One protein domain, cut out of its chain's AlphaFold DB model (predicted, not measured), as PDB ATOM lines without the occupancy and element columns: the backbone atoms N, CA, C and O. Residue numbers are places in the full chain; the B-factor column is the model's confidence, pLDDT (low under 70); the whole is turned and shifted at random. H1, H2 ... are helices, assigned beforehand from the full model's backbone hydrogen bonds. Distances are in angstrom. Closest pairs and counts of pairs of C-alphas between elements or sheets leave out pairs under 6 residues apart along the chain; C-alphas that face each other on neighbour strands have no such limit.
ATOM      1  N   THR A   5     513.877 329.769 368.386       91.75
ATOM      2  CA  THR A   5     514.096 328.354 368.749       91.75
ATOM      3  C   THR A   5     513.697 328.063 370.195       91.75
ATOM      4  O   THR A   5     513.039 327.065 370.487       91.75
ATOM      5  N   LYS A   6     514.014 328.977 371.119       93.94
ATOM      6  CA  LYS A   6     513.644 328.835 372.532       93.94
ATOM      7  C   LYS A   6     512.126 328.847 372.736       93.94
ATOM      8  O   LYS A   6     511.606 328.000 373.461       93.94
ATOM      9  N   LEU A   7     511.409 329.751 372.065       94.50
ATOM     10  CA  LEU A   7     509.949 329.820 372.133       94.50
ATOM     11  C   LEU A   7     509.301 328.553 371.550       94.50
ATOM     12  O   LEU A   7     508.392 327.991 372.162       94.50
ATOM     13  N   GLN A   8     509.808 328.062 370.418       94.19
ATOM     14  CA  GLN A   8     509.353 326.816 369.788       94.19
ATOM     15  C   GLN A   8     509.515 325.612 370.724       94.19
ATOM     16  O   GLN A   8     508.565 324.848 370.911       94.19
ATOM     17  N   ASN A   9     510.674 325.489 371.377       94.69
ATOM     18  CA  ASN A   9     510.943 324.424 372.345       94.69
ATOM     19  C   ASN A   9     509.981 324.484 373.537       94.69
ATOM     20  O   ASN A   9     509.430 323.458 373.936       94.69
ATOM     21  N   ILE A  10     509.709 325.678 374.079       95.38
ATOM     22  CA  ILE A  10     508.735 325.844 375.170       95.38
ATOM     23  C   ILE A  10     507.348 325.354 374.735       95.38
ATOM     24  O   ILE A  10     506.710 324.592 375.461       95.38
ATOM     25  N   TYR A  11     506.884 325.730 373.542       94.44
ATOM     26  CA  TYR A  11     505.600 325.263 373.011       94.44
ATOM     27  C   TYR A  11     505.575 323.754 372.740       94.44
ATOM     28  O   TYR A  11     504.552 323.103 372.965       94.44
ATOM     29  N   TRP A  12     506.693 323.166 372.316       94.06
ATOM     30  CA  TRP A  12     506.828 321.715 372.216       94.06
ATOM     31  C   TRP A  12     506.673 321.038 373.587       94.06
ATOM     32  O   TRP A  12     505.895 320.089 373.711       94.06
ATOM     33  N   PHE A  13     507.306 321.566 374.641       94.44
ATOM     34  CA  PHE A  13     507.116 321.061 376.005       94.44
ATOM     35  C   PHE A  13     505.670 321.225 376.488       94.44
ATOM     36  O   PHE A  13     505.133 320.311 377.112       94.44
ATOM     37  N   ILE A  14     505.004 322.344 376.177       93.94
ATOM     38  CA  ILE A  14     503.585 322.558 376.511       93.94
ATOM     39  C   ILE A  14     502.709 321.468 375.887       93.94
ATOM     40  O   ILE A  14     501.840 320.928 376.576       93.94
ATOM     41  N   ARG A  15     502.933 321.123 374.613       91.06
ATOM     42  CA  ARG A  15     502.147 320.101 373.904       91.06
ATOM     43  C   ARG A  15     502.353 318.705 374.488       91.06
ATOM     44  O   ARG A  15     501.377 318.009 374.751       91.06
ATOM     45  N   ASN A  16     503.602 318.333 374.754       91.81
ATOM     46  CA  ASN A  16     503.953 316.984 375.205       91.81
ATOM     47  C   ASN A  16     503.763 316.759 376.715       91.81
ATOM     48  O   ASN A  16     503.742 315.622 377.184       91.81
ATOM     49  N   GLN A  17     503.603 317.821 377.508       93.94
ATOM     50  CA  GLN A  17     503.487 317.692 378.957       93.94
ATOM     51  C   GLN A  17     502.062 317.321 379.407       93.94
ATOM     52  O   GLN A  17     501.091 318.033 379.149       93.94
ATOM     53  N   ARG A  18     501.933 316.240 380.185       91.94
ATOM     54  CA  ARG A  18     500.660 315.816 380.800       91.94
ATOM     55  C   ARG A  18     500.415 316.463 382.168       91.94
ATOM     56  O   ARG A  18     499.275 316.763 382.512       91.94
ATOM     57  N   ARG A  19     501.471 316.745 382.942       95.88
ATOM     58  CA  ARG A  19     501.362 317.309 384.301       95.88
ATOM     59  C   ARG A  19     500.964 318.790 384.265       95.88
ATOM     60  O   ARG A  19     501.723 319.627 383.773       95.88
ATOM     61  N   LYS A  20     499.813 319.135 384.862       93.12
ATOM     62  CA  LYS A  20     499.264 320.511 384.889       93.12
ATOM     63  C   LYS A  20     500.240 321.541 385.481       93.12
ATOM     64  O   LYS A  20     500.400 322.621 384.916       93.12
ATOM     65  N   ASN A  21     500.942 321.198 386.562       94.50
ATOM     66  CA  ASN A  21     501.904 322.100 387.213       94.50
ATOM     67  C   ASN A  21     503.091 322.442 386.299       94.50
ATOM     68  O   ASN A  21     503.488 323.603 386.199       94.50
ATOM     69  N   LEU A  22     503.609 321.447 385.574       94.38
ATOM     70  CA  LEU A  22     504.688 321.650 384.609       94.38
ATOM     71  C   LEU A  22     504.199 322.425 383.380       94.38
ATOM     72  O   LEU A  22     504.883 323.339 382.938       94.38
ATOM     73  N   LYS A  23     502.980 322.158 382.891       94.56
ATOM     74  CA  LYS A  23     502.343 322.985 381.849       94.56
ATOM     75  C   LYS A  23     502.277 324.460 382.247       94.56
ATOM     76  O   LYS A  23     502.683 325.316 381.469       94.56
ATOM     77  N   ARG A  24     501.834 324.768 383.473       95.31
ATOM     78  CA  ARG A  24     501.808 326.147 383.999       95.31
ATOM     79  C   ARG A  24     503.205 326.769 384.053       95.31
ATOM     80  O   ARG A  24     503.354 327.934 383.695       95.31
ATOM     81  N   LYS A  25     504.232 326.004 384.449       96.44
ATOM     82  CA  LYS A  25     505.635 326.452 384.399       96.44
ATOM     83  C   LYS A  25     506.039 326.842 382.974       96.44
ATOM     84  O   LYS A  25     506.554 327.940 382.788       96.44
ATOM     85  N   TYR A  26     505.751 326.001 381.983       96.56
ATOM     86  CA  TYR A  26     506.088 326.292 380.588       96.56
ATOM     87  C   TYR A  26     505.313 327.487 380.022       96.56
ATOM     88  O   TYR A  26     505.902 328.305 379.326       96.56
ATOM     89  N   TYR A  27     504.036 327.668 380.373       94.75
ATOM     90  CA  TYR A  27     503.295 328.875 379.985       94.75
ATOM     91  C   TYR A  27     503.905 330.159 380.567       94.75
ATOM     92  O   TYR A  27     504.013 331.153 379.851       94.75
ATOM     93  N   ARG A  28     504.373 330.136 381.824       97.38
ATOM     94  CA  ARG A  28     505.116 331.269 382.408       97.38
ATOM     95  C   ARG A  28     506.427 331.536 381.671       97.38
ATOM     96  O   ARG A  28     506.745 332.687 381.394       97.38
ATOM     97  N   GLN A  29     507.157 330.483 381.306       96.88
ATOM     98  CA  GLN A  29     508.379 330.614 380.506       96.88
ATOM     99  C   GLN A  29     508.091 331.178 379.108       96.88
ATOM    100  O   GLN A  29     508.839 332.030 378.642       96.88
ATOM    101  N   ALA A  30     506.995 330.763 378.466       96.25
ATOM    102  CA  ALA A  30     506.575 331.311 377.179       96.25
ATOM    103  C   ALA A  30     506.259 332.808 377.287       96.25
ATOM    104  O   ALA A  30     506.651 333.567 376.412       96.25
ATOM    105  N   ALA A  31     505.582 333.245 378.353       96.69
ATOM    106  CA  ALA A  31     505.285 334.659 378.578       96.69
ATOM    107  C   ALA A  31     506.562 335.499 378.755       96.69
ATOM    108  O   ALA A  31     506.708 336.531 378.101       96.69
ATOM    109  N   ALA A  32     507.511 335.025 379.568       97.00
ATOM    110  CA  ALA A  32     508.801 335.692 379.751       97.00
ATOM    111  C   ALA A  32     509.598 335.776 378.439       97.00
ATOM    112  O   ALA A  32     510.153 336.820 378.112       97.00
ATOM    113  N   GLU A  33     509.612 334.695 377.656       96.56
ATOM    114  CA  GLU A  33     510.316 334.668 376.374       96.56
ATOM    115  C   GLU A  33     509.669 335.595 375.337       96.56
ATOM    116  O   GLU A  33     510.383 336.291 374.624       96.56
ATOM    117  N   LYS A  34     508.332 335.671 375.284       95.62
ATOM    118  CA  LYS A  34     507.626 336.637 374.427       95.62
ATOM    119  C   LYS A  34     507.996 338.073 374.781       95.62
ATOM    120  O   LYS A  34     508.285 338.848 373.881       95.62
ATOM    121  N   LYS A  35     508.033 338.408 376.076       96.12
ATOM    122  CA  LYS A  35     508.449 339.737 376.543       96.12
ATOM    123  C   LYS A  35     509.874 340.061 376.088       96.12
ATOM    124  O   LYS A  35     510.081 341.094 375.468       96.12
ATOM    125  N   ARG A  36     510.814 339.131 376.297       96.06
ATOM    126  CA  ARG A  36     512.211 339.264 375.852       96.06
ATOM    127  C   ARG A  36     512.324 339.501 374.343       96.06
ATOM    128  O   ARG A  36     513.175 340.265 373.909       96.06
ATOM    129  N   LEU A  37     511.502 338.823 373.537       94.62
ATOM    130  CA  LEU A  37     511.499 338.987 372.080       94.62
ATOM    131  C   LEU A  37     510.995 340.373 371.668       94.62
ATOM    132  O   LEU A  37     511.627 341.012 370.834       94.62
ATOM    133  N   LEU A  38     509.915 340.852 372.286       94.25
ATOM    134  CA  LEU A  38     509.400 342.204 372.048       94.25
ATOM    135  C   LEU A  38     510.427 343.275 372.439       94.25
ATOM    136  O   LEU A  38     510.673 344.198 371.673       94.25
ATOM    137  N   GLU A  39     511.077 343.121 373.595       94.75
ATOM    138  CA  GLU A  39     512.153 344.019 374.051       94.75
ATOM    139  C   GLU A  39     513.373 343.997 373.116       94.75
ATOM    140  O   GLU A  39     514.060 345.001 372.975       94.75
ATOM    141  N   ALA A  40     513.624 342.873 372.439       92.50
ATOM    142  CA  ALA A  40     514.676 342.736 371.433       92.50
ATOM    143  C   ALA A  40     514.286 343.292 370.046       92.50
ATOM    144  O   ALA A  40     515.036 343.099 369.091       92.50
ATOM    145  N   GLY A  41     513.123 343.940 369.918       92.06
ATOM    146  CA  GLY A  41     512.658 344.550 368.670       92.06
ATOM    147  C   GLY A  41     511.998 343.578 367.692       92.06
ATOM    148  O   GLY A  41     511.839 343.907 366.521       92.06
ATOM    149  N   VAL A  42     511.610 342.377 368.139       91.94
ATOM    150  CA  VAL A  42     510.790 341.485 367.310       91.94
ATOM    151  C   VAL A  42     509.421 342.116 367.100       91.94
ATOM    152  O   VAL A  42     508.767 342.526 368.060       91.94
ATOM    153  N   ASP A  43     508.971 342.118 365.850       91.25
ATOM    154  CA  ASP A  43     507.657 342.617 365.480       91.25
ATOM    155  C   ASP A  43     506.528 341.890 366.257       91.25
ATOM    156  O   ASP A  43     506.434 340.651 366.224       91.25
ATOM    157  N   PRO A  44     505.654 342.635 366.966       92.75
ATOM    158  CA  PRO A  44     504.560 342.053 367.732       92.75
ATOM    159  C   PRO A  44     503.609 341.187 366.903       92.75
ATOM    160  O   PRO A  44     503.126 340.165 367.407       92.75
ATOM    161  N   GLU A  45     503.336 341.562 365.650       93.00
ATOM    162  CA  GLU A  45     502.406 340.819 364.797       93.00
ATOM    163  C   GLU A  45     503.026 339.504 364.311       93.00
ATOM    164  O   GLU A  45     502.384 338.451 364.413       93.00
ATOM    165  N   GLU A  46     504.302 339.509 363.906       92.50
ATOM    166  CA  GLU A  46     505.037 338.281 363.600       92.50
ATOM    167  C   GLU A  46     505.028 337.327 364.803       92.50
ATOM    168  O   GLU A  46     504.713 336.137 364.667       92.50
ATOM    169  N   LEU A  47     505.313 337.846 366.002       94.12
ATOM    170  CA  LEU A  47     505.327 337.052 367.227       94.12
ATOM    171  C   LEU A  47     503.943 336.467 367.542       94.12
ATOM    172  O   LEU A  47     503.842 335.303 367.952       94.12
ATOM    173  N   ARG A  48     502.869 337.240 367.341       94.00
ATOM    174  CA  ARG A  48     501.483 336.794 367.541       94.00
ATOM    175  C   ARG A  48     501.124 335.659 366.584       94.00
ATOM    176  O   ARG A  48     500.605 334.629 367.031       94.00
ATOM    177  N   LEU A  49     501.427 335.824 365.298       92.88
ATOM    178  CA  LEU A  49     501.172 334.823 364.263       92.88
ATOM    179  C   LEU A  49     501.977 333.546 364.519       92.88
ATOM    180  O   LEU A  49     501.408 332.453 364.491       92.88
ATOM    181  N   LEU A  50     503.255 333.672 364.882       93.06
ATOM    182  CA  LEU A  50     504.095 332.543 365.273       93.06
ATOM    183  C   LEU A  50     503.526 331.803 366.487       93.06
ATOM    184  O   LEU A  50     503.423 330.582 366.483       93.06
ATOM    185  N   CYS A  51     503.113 332.508 367.539       93.12
ATOM    186  CA  CYS A  51     502.512 331.848 368.697       93.12
ATOM    187  C   CYS A  51     501.275 331.031 368.304       93.12
ATOM    188  O   CYS A  51     501.062 329.949 368.851       93.12
ATOM    189  N   ARG A  52     500.473 331.522 367.353       91.75
ATOM    190  CA  ARG A  52     499.264 330.842 366.878       91.75
ATOM    191  C   ARG A  52     499.579 329.546 366.128       91.75
ATOM    192  O   ARG A  52     498.861 328.569 366.332       91.75
ATOM    193  N   THR A  53     500.659 329.504 365.344       92.31
ATOM    194  CA  THR A  53     501.118 328.261 364.693       92.31
ATOM    195  C   THR A  53     501.657 327.247 365.702       92.31
ATOM    196  O   THR A  53     501.498 326.047 365.517       92.31
ATOM    197  N   LEU A  54     502.244 327.706 366.810       91.50
ATOM    198  CA  LEU A  54     502.847 326.825 367.814       91.50
ATOM    199  C   LEU A  54     501.843 326.176 368.781       91.50
ATOM    200  O   LEU A  54     502.157 325.145 369.381       91.50
ATOM    201  N   VAL A  55     500.650 326.758 368.955       87.69
ATOM    202  CA  VAL A  55     499.612 326.232 369.867       87.69
ATOM    203  C   VAL A  55     499.105 324.861 369.420       87.69
ATOM    204  O   VAL A  55     498.975 323.955 370.244       87.69
ATOM    205  N   LYS A  56     498.812 324.701 368.126       83.81
ATOM    206  CA  LYS A  56     498.255 323.471 367.554       83.81
ATOM    207  C   LYS A  56     499.154 322.993 366.427       83.81
ATOM    208  O   LYS A  56     499.492 323.761 365.537       83.81
ATOM    209  N   GLN A  57     499.505 321.714 366.459       77.31
ATOM    210  CA  GLN A  57     500.279 321.106 365.387       77.31
ATOM    211  C   GLN A  57     499.468 321.090 364.081       77.31
ATOM    212  O   GLN A  57     498.276 320.783 364.125       77.31
ATOM    213  N   HIS A  58     500.118 321.403 362.955       77.94
ATOM    214  CA  HIS A  58     499.517 321.405 361.614       77.94
ATOM    215  C   HIS A  58     498.288 322.319 361.499       77.94
ATOM    216  O   HIS A  58     497.251 321.950 360.949       77.94
ATOM    217  N   CYS A  59     498.367 323.527 362.064       85.75
ATOM    218  CA  CYS A  59     497.331 324.532 361.852       85.75
ATOM    219  C   CYS A  59     497.600 325.265 360.532       85.75
ATOM    220  O   CYS A  59     498.108 326.387 360.537       85.75
ATOM    221  N   GLU A  60     497.233 324.637 359.412       87.56
ATOM    222  CA  GLU A  60     497.505 325.132 358.051       87.56
ATOM    223  C   GLU A  60     497.082 326.588 357.844       87.56
ATOM    224  O   GLU A  60     497.781 327.370 357.206       87.56
ATOM    225  N   HIS A  61     495.944 326.976 358.422       88.75
ATOM    226  CA  HIS A  61     495.467 328.349 358.359       88.75
ATOM    227  C   HIS A  61     496.443 329.311 359.055       88.75
ATOM    228  O   HIS A  61     496.877 330.290 358.454       88.75
ATOM    229  N   ALA A  62     496.860 329.021 360.291       88.69
ATOM    230  CA  ALA A  62     497.825 329.863 360.998       88.69
ATOM    231  C   ALA A  62     499.183 329.901 360.276       88.69
ATOM    232  O   ALA A  62     499.811 330.957 360.200       88.69
ATOM    233  N   GLU A  63     499.623 328.768 359.724       90.88
ATOM    234  CA  GLU A  63     500.871 328.660 358.963       90.88
ATOM    235  C   GLU A  63     500.820 329.503 357.685       90.88
ATOM    236  O   GLU A  63     501.758 330.253 357.401       90.88
ATOM    237  N   ARG A  64     499.696 329.461 356.957       91.81
ATOM    238  CA  ARG A  64     499.454 330.297 355.775       91.81
ATOM    239  C   ARG A  64     499.497 331.779 356.129       91.81
ATOM    240  O   ARG A  64     500.195 332.528 355.457       91.81
ATOM    241  N   HIS A  65     498.822 332.189 357.201       91.94
ATOM    242  CA  HIS A  65     498.829 333.581 357.659       91.94
ATOM    243  C   HIS A  65     500.239 334.072 358.015       91.94
ATOM    244  O   HIS A  65     500.633 335.150 357.575       91.94
ATOM    245  N   LEU A  66     501.022 333.273 358.751       91.81
ATOM    246  CA  LEU A  66     502.410 333.612 359.076       91.81
ATOM    247  C   LEU A  66     503.280 333.719 357.815       91.81
ATOM    248  O   LEU A  66     504.080 334.645 357.696       91.81
ATOM    249  N   LYS A  67     503.116 332.793 356.861       92.00
ATOM    250  CA  LYS A  67     503.842 332.819 355.586       92.00
ATOM    251  C   LYS A  67     503.506 334.073 354.783       92.00
ATOM    252  O   LYS A  67     504.415 334.779 354.366       92.00
ATOM    253  N   THR A  68     502.219 334.375 354.613       92.75
ATOM    254  CA  THR A  68     501.757 335.574 353.902       92.75
ATOM    255  C   THR A  68     502.283 336.846 354.556       92.75
ATOM    256  O   THR A  68     502.747 337.733 353.847       92.75
ATOM    257  N   TYR A  69     502.251 336.930 355.887       92.19
ATOM    258  CA  TYR A  69     502.785 338.076 356.617       92.19
ATOM    259  C   TYR A  69     504.275 338.289 356.332       92.19
ATOM    260  O   TYR A  69     504.678 339.364 355.901       92.19
ATOM    261  N   ARG A  70     505.083 337.231 356.464       90.62
ATOM    262  CA  ARG A  70     506.523 337.281 356.181       90.62
ATOM    263  C   ARG A  70     506.835 337.668 354.741       90.62
ATOM    264  O   ARG A  70     507.752 338.451 354.517       90.62
ATOM    265  N   SER A  71     506.075 337.153 353.775       89.88
ATOM    266  CA  SER A  71     506.231 337.535 352.368       89.88
ATOM    267  C   SER A  71     505.968 339.025 352.148       89.88
ATOM    268  O   SER A  71     506.736 339.655 351.433       89.88
ATOM    269  N   LYS A  72     504.949 339.597 352.801       88.00
ATOM    270  CA  LYS A  72     504.641 341.033 352.712       88.00
ATOM    271  C   LYS A  72     505.721 341.905 353.352       88.00
ATOM    272  O   LYS A  72     506.199 342.822 352.706       88.00
ATOM    273  N   VAL A  73     506.158 341.573 354.568       83.56
ATOM    274  CA  VAL A  73     507.236 342.306 355.266       83.56
ATOM    275  C   VAL A  73     508.554 342.264 354.485       83.56
ATOM    276  O   VAL A  73     509.340 343.200 354.544       83.56
ATOM    277  N   THR A  74     508.802 341.180 353.745       76.25
ATOM    278  CA  THR A  74     509.992 341.058 352.890       76.25
ATOM    279  C   THR A  74     509.895 341.930 351.634       76.25
ATOM    280  O   THR A  74     510.924 342.356 351.123       76.25
ATOM    281  N   GLN A  75     508.683 342.167 351.120       71.94
ATOM    282  CA  GLN A  75     508.447 343.000 349.938       71.94
ATOM    283  C   GLN A  75     508.468 344.496 350.270       71.94
ATOM    284  O   GLN A  75     509.098 345.245 349.536       71.94
ATOM    285  N   ASP A  76     507.863 344.891 351.393       64.38
ATOM    286  CA  ASP A  76     507.837 346.270 351.886       64.38
ATOM    287  C   ASP A  76     508.282 346.295 353.359       64.38
ATOM    288  O   ASP A  76     507.458 346.124 354.269       64.38
TER     289      ASP A  76
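AT A GLANCE: This is residues 5 to 76 of the 80 residues of an uncharacterized protein of Nitrosomonas sp. Nm134 (UniProt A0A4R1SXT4). The longest helix, H2, and the helices H3 and H4 make a loose zigzag slab, and H1 sits off one face of it, over the gap between H2 and H3. The chain folds as two helical hairpins set next to each other, H1 with H2 and H3 with H4, and H4 forms the far side of the slab, away from H1 and H2. The printed part has 72 residues with four named helices, in the order H1 H2 H3 H4, and no named strand; the class is all helix. It is only just compact, close to loose, with a radius of gyration of the C-alphas of 13.2 A. The outline is only just flat, with spans of 43 by 29 by 15 A.

HOW THE PARTS SIT: H2, residues 20 to 39, touches H1, residues 5 to 16, with 15 pairs of C-alphas within 8 A. Their closest C-alphas are those of Lys 23 and Ile 14, 5.5 A apart, and the two form a hairpin at a shallow tilt of 20 degrees, opposite ways. H2 is close to but not clearly touching H3, residues 44 to 55; the closest C-alphas, of Leu 38 and Pro 44, are 6.5 A apart. H2 and H3 run opposite ways at a shallow tilt of 23 degrees. H3 touches H1 with residues 54 to 55 alone, the closest C-alphas being those of Leu 54 and Tyr 11, 6.1 A apart; these helices run the same way at a shallow tilt of 32 degrees. H1, H2 and H3 are an up and down bundle, helices grouped together, each running against the one before it. H4, residues 60 to 75, touches H3, with the closest C-alphas, of Ala 62 and Thr 53, 5.2 A apart. H3 and H4 form a hairpin at a shallow tilt of 26 degrees, opposite ways. H4 is apart from H1 and from H2. In H1, H2, H3 and H4 every O i to N i+4 pair is within hydrogen-bond range.

IN THESE COORDINATES: H2 measures 28.9 A from C-alpha 20 at (499.264, 320.511, 384.889) to C-alpha 39. H1 begins at C-alpha 5, at (514.096, 328.354, 368.749), and measures 16.5 A to C-alpha 16. H3 measures 16.7 A from C-alpha 44 to C-alpha 55. H4 measures 22.5 A and ends at C-alpha 75, at (508.447, 343.000, 349.938).

THE WHOLE: The two C-alphas farthest apart are those of Arg 19 and Asp 76, 43.9 A. The printed part has no cut, and the links H1 to H2, H2 to H3 and H3 to H4 are tight. The mean pLDDT of the printed part of this model is 91.6, and residue 76 is under 70.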